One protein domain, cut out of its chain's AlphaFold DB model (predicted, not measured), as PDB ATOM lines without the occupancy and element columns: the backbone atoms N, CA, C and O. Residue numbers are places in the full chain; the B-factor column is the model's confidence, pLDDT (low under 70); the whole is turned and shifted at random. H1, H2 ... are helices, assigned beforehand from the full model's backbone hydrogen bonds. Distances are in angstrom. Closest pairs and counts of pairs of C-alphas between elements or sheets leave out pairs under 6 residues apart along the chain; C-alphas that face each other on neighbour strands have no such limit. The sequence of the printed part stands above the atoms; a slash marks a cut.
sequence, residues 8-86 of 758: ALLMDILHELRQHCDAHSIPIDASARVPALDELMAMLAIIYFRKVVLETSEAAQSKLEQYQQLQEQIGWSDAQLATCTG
ATOM      1  N   ALA A   8     -13.221  25.458  34.500       68.12
ATOM      2  CA  ALA A   8     -13.861  26.548  33.760       68.12
ATOM      3  C   ALA A   8     -14.704  27.464  34.672       68.12
ATOM      4  O   ALA A   8     -14.505  28.670  34.666       68.12
ATOM      5  N   LEU A   9     -15.540  26.896  35.549       73.81
ATOM      6  CA  LEU A   9     -16.374  27.663  36.478       73.81
ATOM      7  C   LEU A   9     -15.551  28.372  37.570       73.81
ATOM      8  O   LEU A   9     -15.956  29.431  38.037       73.81
ATOM      9  N   LEU A  10     -14.391  27.836  37.974       76.25
ATOM     10  CA  LEU A  10     -13.456  28.586  38.830       76.25
ATOM     11  C   LEU A  10     -12.830  29.762  38.071       76.25
ATOM     12  O   LEU A  10     -12.732  30.858  38.617       76.25
ATOM     13  N   MET A  11     -12.456  29.562  36.805       80.44
ATOM     14  CA  MET A  11     -11.924  30.621  35.944       80.44
ATOM     15  C   MET A  11     -12.953  31.719  35.654       80.44
ATOM     16  O   MET A  11     -12.571  32.888  35.639       80.44
ATOM     17  N   ASP A  12     -14.234  31.375  35.500       81.25
ATOM     18  CA  ASP A  12     -15.336  32.335  35.363       81.25
ATOM     19  C   ASP A  12     -15.466  33.203  36.629       81.25
ATOM     20  O   ASP A  12     -15.460  34.429  36.542       81.25
ATOM     21  N   ILE A  13     -15.472  32.588  37.822       82.25
ATOM     22  CA  ILE A  13     -15.515  33.305  39.114       82.25
ATOM     23  C   ILE A  13     -14.308  34.239  39.272       82.25
ATOM     24  O   ILE A  13     -14.455  35.363  39.749       82.25
ATOM     25  N   LEU A  14     -13.108  33.794  38.880       84.12
ATOM     26  CA  LEU A  14     -11.896  34.616  38.944       84.12
ATOM     27  C   LEU A  14     -11.956  35.796  37.959       84.12
ATOM     28  O   LEU A  14     -11.523  36.894  38.312       84.12
ATOM     29  N   HIS A  15     -12.551  35.615  36.775       85.75
ATOM     30  CA  HIS A  15     -12.824  36.708  35.837       85.75
ATOM     31  C   HIS A  15     -13.853  37.705  36.384       85.75
ATOM     32  O   HIS A  15     -13.604  38.908  36.321       85.75
ATOM     33  N   GLU A  16     -14.980  37.240  36.931       85.12
ATOM     34  CA  GLU A  16     -16.000  38.107  37.539       85.12
ATOM     35  C   GLU A  16     -15.429  38.897  38.726       85.12
ATOM     36  O   GLU A  16     -15.601  40.115  38.803       85.12
ATOM     37  N   LEU A  17     -14.690  38.228  39.617       83.44
ATOM     38  CA  LEU A  17     -14.039  38.846  40.774       83.44
ATOM     39  C   LEU A  17     -13.007  39.891  40.345       83.44
ATOM     40  O   LEU A  17     -12.998  41.000  40.878       83.44
ATOM     41  N   ARG A  18     -12.165  39.576  39.353       83.75
ATOM     42  CA  ARG A  18     -11.215  40.540  38.796       83.75
ATOM     43  C   ARG A  18     -11.930  41.736  38.171       83.75
ATOM     44  O   ARG A  18     -11.584  42.863  38.504       83.75
ATOM     45  N   GLN A  19     -12.927  41.516  37.311       85.31
ATOM     46  CA  GLN A  19     -13.698  42.605  36.698       85.31
ATOM     47  C   GLN A  19     -14.363  43.486  37.762       85.31
ATOM     48  O   GLN A  19     -14.395  44.705  37.612       85.31
ATOM     49  N   HIS A  20     -14.843  42.894  38.859       84.00
ATOM     50  CA  HIS A  20     -15.385  43.635  39.992       84.00
ATOM     51  C   HIS A  20     -14.318  44.496  40.685       84.00
ATOM     52  O   HIS A  20     -14.559  45.686  40.897       84.00
ATOM     53  N   CYS A  21     -13.140  43.941  40.993       82.12
ATOM     54  CA  CYS A  21     -12.035  44.691  41.596       82.12
ATOM     55  C   CYS A  21     -11.531  45.819  40.683       82.12
ATOM     56  O   CYS A  21     -11.415  46.956  41.144       82.12
ATOM     57  N   ASP A  22     -11.303  45.530  39.399       81.62
ATOM     58  CA  ASP A  22     -10.835  46.491  38.392       81.62
ATOM     59  C   ASP A  22     -11.859  47.637  38.214       81.62
ATOM     60  O   ASP A  22     -11.491  48.813  38.244       81.62
ATOM     61  N   ALA A  23     -13.159  47.326  38.114       84.81
ATOM     62  CA  ALA A  23     -14.222  48.323  37.928       84.81
ATOM     63  C   ALA A  23     -14.465  49.227  39.153       84.81
ATOM     64  O   ALA A  23     -14.872  50.377  38.989       84.81
ATOM     65  N   HIS A  24     -14.218  48.728  40.368       81.50
ATOM     66  CA  HIS A  24     -14.395  49.487  41.613       81.50
ATOM     67  C   HIS A  24     -13.075  50.042  42.175       81.50
ATOM     68  O   HIS A  24     -13.088  50.697  43.216       81.50
ATOM     69  N   SER A  25     -11.942  49.801  41.497       80.25
ATOM     70  CA  SER A  25     -10.589  50.142  41.971       80.25
ATOM     71  C   SER A  25     -10.283  49.602  43.378       80.25
ATOM     72  O   SER A  25      -9.636  50.272  44.183       80.25
ATOM     73  N   ILE A  26     -10.766  48.393  43.690       74.88
ATOM     74  CA  ILE A  26     -10.556  47.754  44.996       74.88
ATOM     75  C   ILE A  26      -9.092  47.290  45.083       74.88
ATOM     76  O   ILE A  26      -8.680  46.456  44.271       74.88
ATOM     77  N   PRO A  27      -8.293  47.783  46.049       71.44
ATOM     78  CA  PRO A  27      -6.929  47.310  46.228       71.44
ATOM     79  C   PRO A  27      -6.932  45.870  46.753       71.44
ATOM     80  O   PRO A  27      -7.624  45.550  47.722       71.44
ATOM     81  N   ILE A  28      -6.121  45.007  46.141       70.62
ATOM     82  CA  ILE A  28      -5.841  43.664  46.661       70.62
ATOM     83  C   ILE A  28      -4.829  43.813  47.808       70.62
ATOM     84  O   ILE A  28      -3.618  43.806  47.592       70.62
ATOM     85  N   ASP A  29      -5.349  44.017  49.019       67.12
ATOM     86  CA  ASP A  29      -4.568  44.085  50.258       67.12
ATOM     87  C   ASP A  29      -3.923  42.730  50.617       67.12
ATOM     88  O   ASP A  29      -4.437  41.674  50.251       67.12
ATOM     89  N   ALA A  30      -2.836  42.752  51.396       58.09
ATOM     90  CA  ALA A  30      -2.100  41.574  51.860       58.09
ATOM     91  C   ALA A  30      -2.951  40.554  52.653       58.09
ATOM     92  O   ALA A  30      -2.554  39.393  52.771       58.09
ATOM     93  N   SER A  31      -4.111  40.957  53.189       58.91
ATOM     94  CA  SER A  31      -5.077  40.061  53.844       58.91
ATOM     95  C   SER A  31      -6.042  39.342  52.884       58.91
ATOM     96  O   SER A  31      -6.726  38.403  53.302       58.91
ATOM     97  N   ALA A  32      -6.111  39.737  51.606       70.44
ATOM     98  CA  ALA A  32      -7.058  39.178  50.646       70.44
ATOM     99  C   ALA A  32      -6.774  37.690  50.369       70.44
ATOM    100  O   ALA A  32      -5.748  37.323  49.802       70.44
ATOM    101  N   ARG A  33      -7.717  36.817  50.740       78.69
ATOM    102  CA  ARG A  33      -7.735  35.384  50.397       78.69
ATOM    103  C   ARG A  33      -8.814  35.121  49.359       78.69
ATOM    104  O   ARG A  33      -9.943  35.575  49.528       78.69
ATOM    105  N   VAL A  34      -8.492  34.340  48.329       82.44
ATOM    106  CA  VAL A  34      -9.447  33.940  47.286       82.44
ATOM    107  C   VAL A  34      -9.553  32.410  47.268       82.44
ATOM    108  O   VAL A  34      -8.772  31.761  46.578       82.44
ATOM    109  N   PRO A  35     -10.521  31.803  47.987       77.88
ATOM    110  CA  PRO A  35     -10.613  30.344  48.112       77.88
ATOM    111  C   PRO A  35     -10.730  29.595  46.774       77.88
ATOM    112  O   PRO A  35     -10.189  28.507  46.640       77.88
ATOM    113  N   ALA A  36     -11.366  30.200  45.763       77.38
ATOM    114  CA  ALA A  36     -11.438  29.648  44.405       77.38
ATOM    115  C   ALA A  36     -10.060  29.541  43.721       77.38
ATOM    116  O   ALA A  36      -9.844  28.659  42.893       77.38
ATOM    117  N   LEU A  37      -9.121  30.427  44.075       82.38
ATOM    118  CA  LEU A  37      -7.742  30.375  43.598       82.38
ATOM    119  C   LEU A  37      -6.938  29.326  44.378       82.38
ATOM    120  O   LEU A  37      -6.172  28.590  43.771       82.38
ATOM    121  N   ASP A  38      -7.158  29.189  45.686       79.06
ATOM    122  CA  ASP A  38      -6.545  28.115  46.483       79.06
ATOM    123  C   ASP A  38      -7.000  26.716  46.031       79.06
ATOM    124  O   ASP A  38      -6.171  25.820  45.881       79.06
ATOM    125  N   GLU A  39      -8.288  26.540  45.717       76.75
ATOM    126  CA  GLU A  39      -8.850  25.312  45.129       76.75
ATOM    127  C   GLU A  39      -8.220  25.005  43.753       76.75
ATOM    128  O   GLU A  39      -7.803  23.874  43.485       76.75
ATOM    129  N   LEU A  40      -8.054  26.027  42.906       79.62
ATOM    130  CA  LEU A  40      -7.382  25.914  41.608       79.62
ATOM    131  C   LEU A  40      -5.898  25.525  41.750       79.62
ATOM    132  O   LEU A  40      -5.434  24.602  41.077       79.62
ATOM    133  N   MET A  41      -5.158  26.167  42.657       82.94
ATOM    134  CA  MET A  41      -3.743  25.862  42.898       82.94
ATOM    135  C   MET A  41      -3.542  24.494  43.572       82.94
ATOM    136  O   MET A  41      -2.547  23.818  43.294       82.94
ATOM    137  N   ALA A  42      -4.492  24.035  44.392       71.81
ATOM    138  CA  ALA A  42      -4.514  22.671  44.911       71.81
ATOM    139  C   ALA A  42      -4.726  21.639  43.787       71.81
ATOM    140  O   ALA A  42      -4.023  20.626  43.747       71.81
ATOM    141  N   MET A  43      -5.610  21.909  42.819       71.00
ATOM    142  CA  MET A  43      -5.769  21.049  41.639       71.00
ATOM    143  C   MET A  43      -4.516  21.013  40.753       71.00
ATOM    144  O   MET A  43      -4.107  19.927  40.338       71.00
ATOM    145  N   LEU A  44      -3.846  22.148  40.516       76.94
ATOM    146  CA  LEU A  44      -2.559  22.159  39.800       76.94
ATOM    147  C   LEU A  44      -1.493  21.337  40.530       76.94
ATOM    148  O   LEU A  44      -0.791  20.554  39.896       76.94
ATOM    149  N   ALA A  45      -1.408  21.446  41.860       71.75
ATOM    150  CA  ALA A  45      -0.498  20.628  42.658       71.75
ATOM    151  C   ALA A  45      -0.746  19.123  42.467       71.75
ATOM    152  O   ALA A  45       0.202  18.355  42.292       71.75
ATOM    153  N   ILE A  46      -2.015  18.705  42.469       65.75
ATOM    154  CA  ILE A  46      -2.420  17.313  42.241       65.75
ATOM    155  C   ILE A  46      -2.024  16.842  40.835       65.75
ATOM    156  O   ILE A  46      -1.546  15.719  40.686       65.75
ATOM    157  N   ILE A  47      -2.195  17.684  39.810       68.94
ATOM    158  CA  ILE A  47      -1.829  17.366  38.421       68.94
ATOM    159  C   ILE A  47      -0.303  17.256  38.282       68.94
ATOM    160  O   ILE A  47       0.203  16.243  37.798       68.94
ATOM    161  N   TYR A  48       0.439  18.265  38.745       77.38
ATOM    162  CA  TYR A  48       1.890  18.353  38.580       77.38
ATOM    163  C   TYR A  48       2.652  17.277  39.365       77.38
ATOM    164  O   TYR A  48       3.648  16.755  38.860       77.38
ATOM    165  N   PHE A  49       2.188  16.904  40.561       72.81
ATOM    166  CA  PHE A  49       2.887  15.962  41.448       72.81
ATOM    167  C   PHE A  49       2.220  14.582  41.548       72.81
ATOM    168  O   PHE A  49       2.541  13.809  42.447       72.81
ATOM    169  N   ARG A  50       1.344  14.230  40.590       63.62
ATOM    170  CA  ARG A  50       0.657  12.923  40.525       63.62
ATOM    171  C   ARG A  50       1.606  11.715  40.549       63.62
ATOM    172  O   ARG A  50       1.219  10.656  41.035       63.62
ATOM    173  N   LYS A  51       2.819  11.843  39.999       61.78
ATOM    174  CA  LYS A  51       3.854  10.793  40.013       61.78
ATOM    175  C   LYS A  51       4.982  11.194  40.966       61.78
ATOM    176  O   LYS A  51       5.567  12.263  40.804       61.78
ATOM    177  N   VAL A  52       5.338  10.321  41.912       63.81
ATOM    178  CA  VAL A  52       6.479  10.534  42.822       63.81
ATOM    179  C   VAL A  52       7.784  10.177  42.104       63.81
ATOM    180  O   VAL A  52       8.366   9.120  42.320       63.81
ATOM    181  N   VAL A  53       8.237  11.069  41.227       74.31
ATOM    182  CA  VAL A  53       9.514  10.968  40.506       74.31
ATOM    183  C   VAL A  53      10.505  12.037  40.982       74.31
ATOM    184  O   VAL A  53      10.157  12.925  41.767       74.31
ATOM    185  N   LEU A  54      11.755  11.931  40.521       84.25
ATOM    186  CA  LEU A  54      12.704  13.043  40.552       84.25
ATOM    187  C   LEU A  54      12.324  14.032  39.452       84.25
ATOM    188  O   LEU A  54      12.237  13.657  38.284       84.25
ATOM    189  N   GLU A  55      12.086  15.280  39.830       87.81
ATOM    190  CA  GLU A  55      11.704  16.339  38.903       87.81
ATOM    191  C   GLU A  55      12.940  16.886  38.169       87.81
ATOM    192  O   GLU A  55      13.922  17.299  38.793       87.81
ATOM    193  N   THR A  56      12.911  16.899  36.834       91.44
ATOM    194  CA  THR A  56      13.978  17.511  36.027       91.44
ATOM    195  C   THR A  56      13.752  19.015  35.875       91.44
ATOM    196  O   THR A  56      12.629  19.503  36.002       91.44
ATOM    197  N   SER A  57      14.820  19.755  35.559       92.38
ATOM    198  CA  SER A  57      14.731  21.182  35.211       92.38
ATOM    199  C   SER A  57      13.718  21.418  34.079       92.38
ATOM    200  O   SER A  57      12.835  22.258  34.218       92.38
ATOM    201  N   GLU A  58      13.761  20.601  33.024       92.44
ATOM    202  CA  GLU A  58      12.844  20.661  31.876       92.44
ATOM    203  C   GLU A  58      11.378  20.389  32.267       92.44
ATOM    204  O   GLU A  58      10.475  21.114  31.848       92.44
ATOM    205  N   ALA A  59      11.121  19.384  33.115       88.94
ATOM    206  CA  ALA A  59       9.767  19.049  33.560       88.94
ATOM    207  C   ALA A  59       9.175  20.129  34.482       88.94
ATOM    208  O   ALA A  59       8.011  20.508  34.328       88.94
ATOM    209  N   ALA A  60       9.977  20.673  35.404       90.50
ATOM    210  CA  ALA A  60       9.582  21.802  36.242       90.50
ATOM    211  C   ALA A  60       9.375  23.089  35.425       90.50
ATOM    212  O   ALA A  60       8.427  23.826  35.690       90.50
ATOM    213  N   GLN A  61      10.204  23.330  34.406       92.88
ATOM    214  CA  GLN A  61      10.060  24.463  33.492       92.88
ATOM    215  C   GLN A  61       8.753  24.378  32.690       92.88
ATOM    216  O   GLN A  61       7.999  25.347  32.666       92.88
ATOM    217  N   SER A  62       8.406  23.211  32.136       89.56
ATOM    218  CA  SER A  62       7.122  23.039  31.440       89.56
ATOM    219  C   SER A  62       5.918  23.260  32.371       89.56
ATOM    220  O   SER A  62       4.936  23.884  31.977       89.56
ATOM    221  N   LYS A  63       5.995  22.822  33.636       89.81
ATOM    222  CA  LYS A  63       4.967  23.096  34.663       89.81
ATOM    223  C   LYS A  63       4.871  24.584  35.030       89.81
ATOM    224  O   LYS A  63       3.783  25.071  35.344       89.81
ATOM    225  N   LEU A  64       5.987  25.313  34.985       90.69
ATOM    226  CA  LEU A  64       6.030  26.757  35.214       90.69
ATOM    227  C   LEU A  64       5.407  27.531  34.040       90.69
ATOM    228  O   LEU A  64       4.592  28.418  34.273       90.69
ATOM    229  N   GLU A  65       5.694  27.139  32.797       89.81
ATOM    230  CA  GLU A  65       5.066  27.686  31.580       89.81
ATOM    231  C   GLU A  65       3.548  27.440  31.556       89.81
ATOM    232  O   GLU A  65       2.765  28.328  31.223       89.81
ATOM    233  N   GLN A  66       3.114  26.251  31.981       85.81
ATOM    234  CA  GLN A  66       1.699  25.907  32.146       85.81
ATOM    235  C   GLN A  66       1.004  26.759  33.229       85.81
ATOM    236  O   GLN A  66      -0.148  27.158  33.052       85.81
ATOM    237  N   TYR A  67       1.700  27.098  34.324       89.12
ATOM    238  CA  TYR A  67       1.207  28.071  35.309       89.12
ATOM    239  C   TYR A  67       1.152  29.494  34.729       89.12
ATOM    240  O   TYR A  67       0.153  30.178  34.928       89.12
ATOM    241  N   GLN A  68       2.164  29.925  33.970       89.75
ATOM    242  CA  GLN A  68       2.199  31.253  33.342       89.75
ATOM    243  C   GLN A  68       1.031  31.451  32.362       89.75
ATOM    244  O   GLN A  68       0.357  32.474  32.408       89.75
ATOM    245  N   GLN A  69       0.696  30.437  31.558       86.38
ATOM    246  CA  GLN A  69      -0.486  30.454  30.682       86.38
ATOM    247  C   GLN A  69      -1.805  30.591  31.460       86.38
ATOM    248  O   GLN A  69      -2.745  31.235  30.990       86.38
ATOM    249  N   LEU A  70      -1.908  29.986  32.646       84.44
ATOM    250  CA  LEU A  70      -3.077  30.129  33.518       84.44
ATOM    251  C   LEU A  70      -3.120  31.514  34.179       84.44
ATOM    252  O   LEU A  70      -4.177  32.136  34.247       84.44
ATOM    253  N   GLN A  71      -1.969  32.024  34.611       87.88
ATOM    254  CA  GLN A  71      -1.802  33.385  35.109       87.88
ATOM    255  C   GLN A  71      -2.209  34.429  34.061       87.88
ATOM    256  O   GLN A  71      -2.909  35.374  34.412       87.88
ATOM    257  N   GLU A  72      -1.835  34.258  32.790       88.12
ATOM    258  CA  GLU A  72      -2.273  35.123  31.686       88.12
ATOM    259  C   GLU A  72      -3.797  35.076  31.498       88.12
ATOM    260  O   GLU A  72      -4.419  36.119  31.294       88.12
ATOM    261  N   GLN A  73      -4.414  33.893  31.637       83.75
ATOM    262  CA  GLN A  73      -5.873  33.734  31.597       83.75
ATOM    263  C   GLN A  73      -6.574  34.417  32.786       83.75
ATOM    264  O   GLN A  73      -7.627  35.011  32.592       83.75
ATOM    265  N   ILE A  74      -6.016  34.389  34.003       85.81
ATOM    266  CA  ILE A  74      -6.551  35.159  35.148       85.81
ATOM    267  C   ILE A  74      -6.294  36.669  34.934       85.81
ATOM    268  O   ILE A  74      -7.142  37.520  35.213       85.81
ATOM    269  N   GLY A  75      -5.112  37.008  34.418       83.69
ATOM    270  CA  GLY A  75      -4.590  38.361  34.236       83.69
ATOM    271  C   GLY A  75      -4.324  39.111  35.544       83.69
ATOM    272  O   GLY A  75      -4.487  40.330  35.600       83.69
ATOM    273  N   TRP A  76      -3.915  38.386  36.587       86.38
ATOM    274  CA  TRP A  76      -3.327  38.939  37.811       86.38
ATOM    275  C   TRP A  76      -1.814  38.683  37.825       86.38
ATOM    276  O   TRP A  76      -1.349  37.611  37.443       86.38
ATOM    277  N   SER A  77      -1.035  39.665  38.278       86.69
ATOM    278  CA  SER A  77       0.420  39.525  38.448       86.69
ATOM    279  C   SER A  77       0.782  38.504  39.534       86.69
ATOM    280  O   SER A  77      -0.022  38.243  40.428       86.69
ATOM    281  N   ASP A  78       2.014  37.977  39.522       86.25
ATOM    282  CA  ASP A  78       2.498  37.062  40.573       86.25
ATOM    283  C   ASP A  78       2.367  37.654  41.977       86.25
ATOM    284  O   ASP A  78       2.039  36.934  42.913       86.25
ATOM    285  N   ALA A  79       2.540  38.972  42.131       84.50
ATOM    286  CA  ALA A  79       2.313  39.644  43.405       84.50
ATOM    287  C   ALA A  79       0.843  39.533  43.852       84.50
ATOM    288  O   ALA A  79       0.579  39.161  44.990       84.50
ATOM    289  N   GLN A  80      -0.119  39.783  42.959       85.94
ATOM    290  CA  GLN A  80      -1.548  39.643  43.267       85.94
ATOM    291  C   GLN A  80      -1.933  38.177  43.527       85.94
ATOM    292  O   GLN A  80      -2.668  37.898  44.469       85.94
ATOM    293  N   LEU A  81      -1.400  37.228  42.748       85.75
ATOM    294  CA  LEU A  81      -1.632  35.792  42.942       85.75
ATOM    295  C   LEU A  81      -1.026  35.291  44.266       85.75
ATOM    296  O   LEU A  81      -1.693  34.564  45.000       85.75
ATOM    297  N   ALA A  82       0.189  35.717  44.621       84.75
ATOM    298  CA  ALA A  82       0.842  35.396  45.892       84.75
ATOM    299  C   ALA A  82       0.087  35.977  47.098       84.75
ATOM    300  O   ALA A  82      -0.045  35.300  48.118       84.75
ATOM    301  N   THR A  83      -0.449  37.194  46.979       84.12
ATOM    302  CA  THR A  83      -1.344  37.767  47.991       84.12
ATOM    303  C   THR A  83      -2.593  36.899  48.156       84.12
ATOM    304  O   THR A  83      -2.858  36.398  49.250       84.12
ATOM    305  N   CYS A  84      -3.300  36.638  47.051       84.12
ATOM    306  CA  CYS A  84      -4.577  35.926  47.030       84.12
ATOM    307  C   CYS A  84      -4.514  34.451  47.476       84.12
ATOM    308  O   CYS A  84      -5.571  33.890  47.775       84.12
ATOM    309  N   THR A  85      -3.324  33.832  47.553       85.75
ATOM    310  CA  THR A  85      -3.145  32.385  47.794       85.75
ATOM    311  C   THR A  85      -2.536  31.994  49.148       85.75
ATOM    312  O   THR A  85      -1.726  32.692  49.770       85.75
ATOM    313  N   GLY A  86      -2.901  30.803  49.612       85.88
ATOM    314  CA  GLY A  86      -2.376  30.134  50.793       85.88
ATOM    315  C   GLY A  86      -0.869  29.830  50.722       85.88
ATOM    316  O   GLY A  86      -0.261  29.861  49.646       85.88
TER     317      GLY A  86
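What this domain is: This is residues 8 to 86 of the 758 residues of the protein "HECT domain-containing protein" of Gonium pectorale (UniProt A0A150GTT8). H2 and H3 run side by side, opposite ways, as a loose pair; H1 slants off one end and short H4 sits near that end. Residues 19 to 25 and 49 to 58 stick out at opposite ends. Printed are 79 residues with four named helices, H1 to H4, all helix, only just loose, close to compact (radius of gyration of the C-alphas 14.0 A), a rod spanning 45 by 22 by 21 A.

How they stand to each other: Start at H1, residues 8 to 24: its residues 10 to 14 alone touch residues 36 to 40 of H2, residues 35 to 48, a hairpin at a steep tilt of 41 degrees; closest C-alphas Leu 10 and Ala 36, 6.0 A. H3, residues 57 to 74, is close but not clearly touching H2, closest C-alphas Tyr 48 and Lys 63, 6.9 A, at a shallow 27 degrees. H4, residues 78 to 84, is apart from H1. In H1 to H4 every O i to N i+4 pair is within hydrogen-bond range.

Where its parts are: Find C-alpha 8 at (-13.861, 26.548, 33.760); H1 runs 24.3 A. H3 runs 25.5 A to C-alpha 74 at (-6.551, 35.159, 35.148).

The domain as a whole: The printed part has no cut and no long link. Look for pLDDT under 70 at residues 8, 29 to 31, 46 to 47 and 50 to 52.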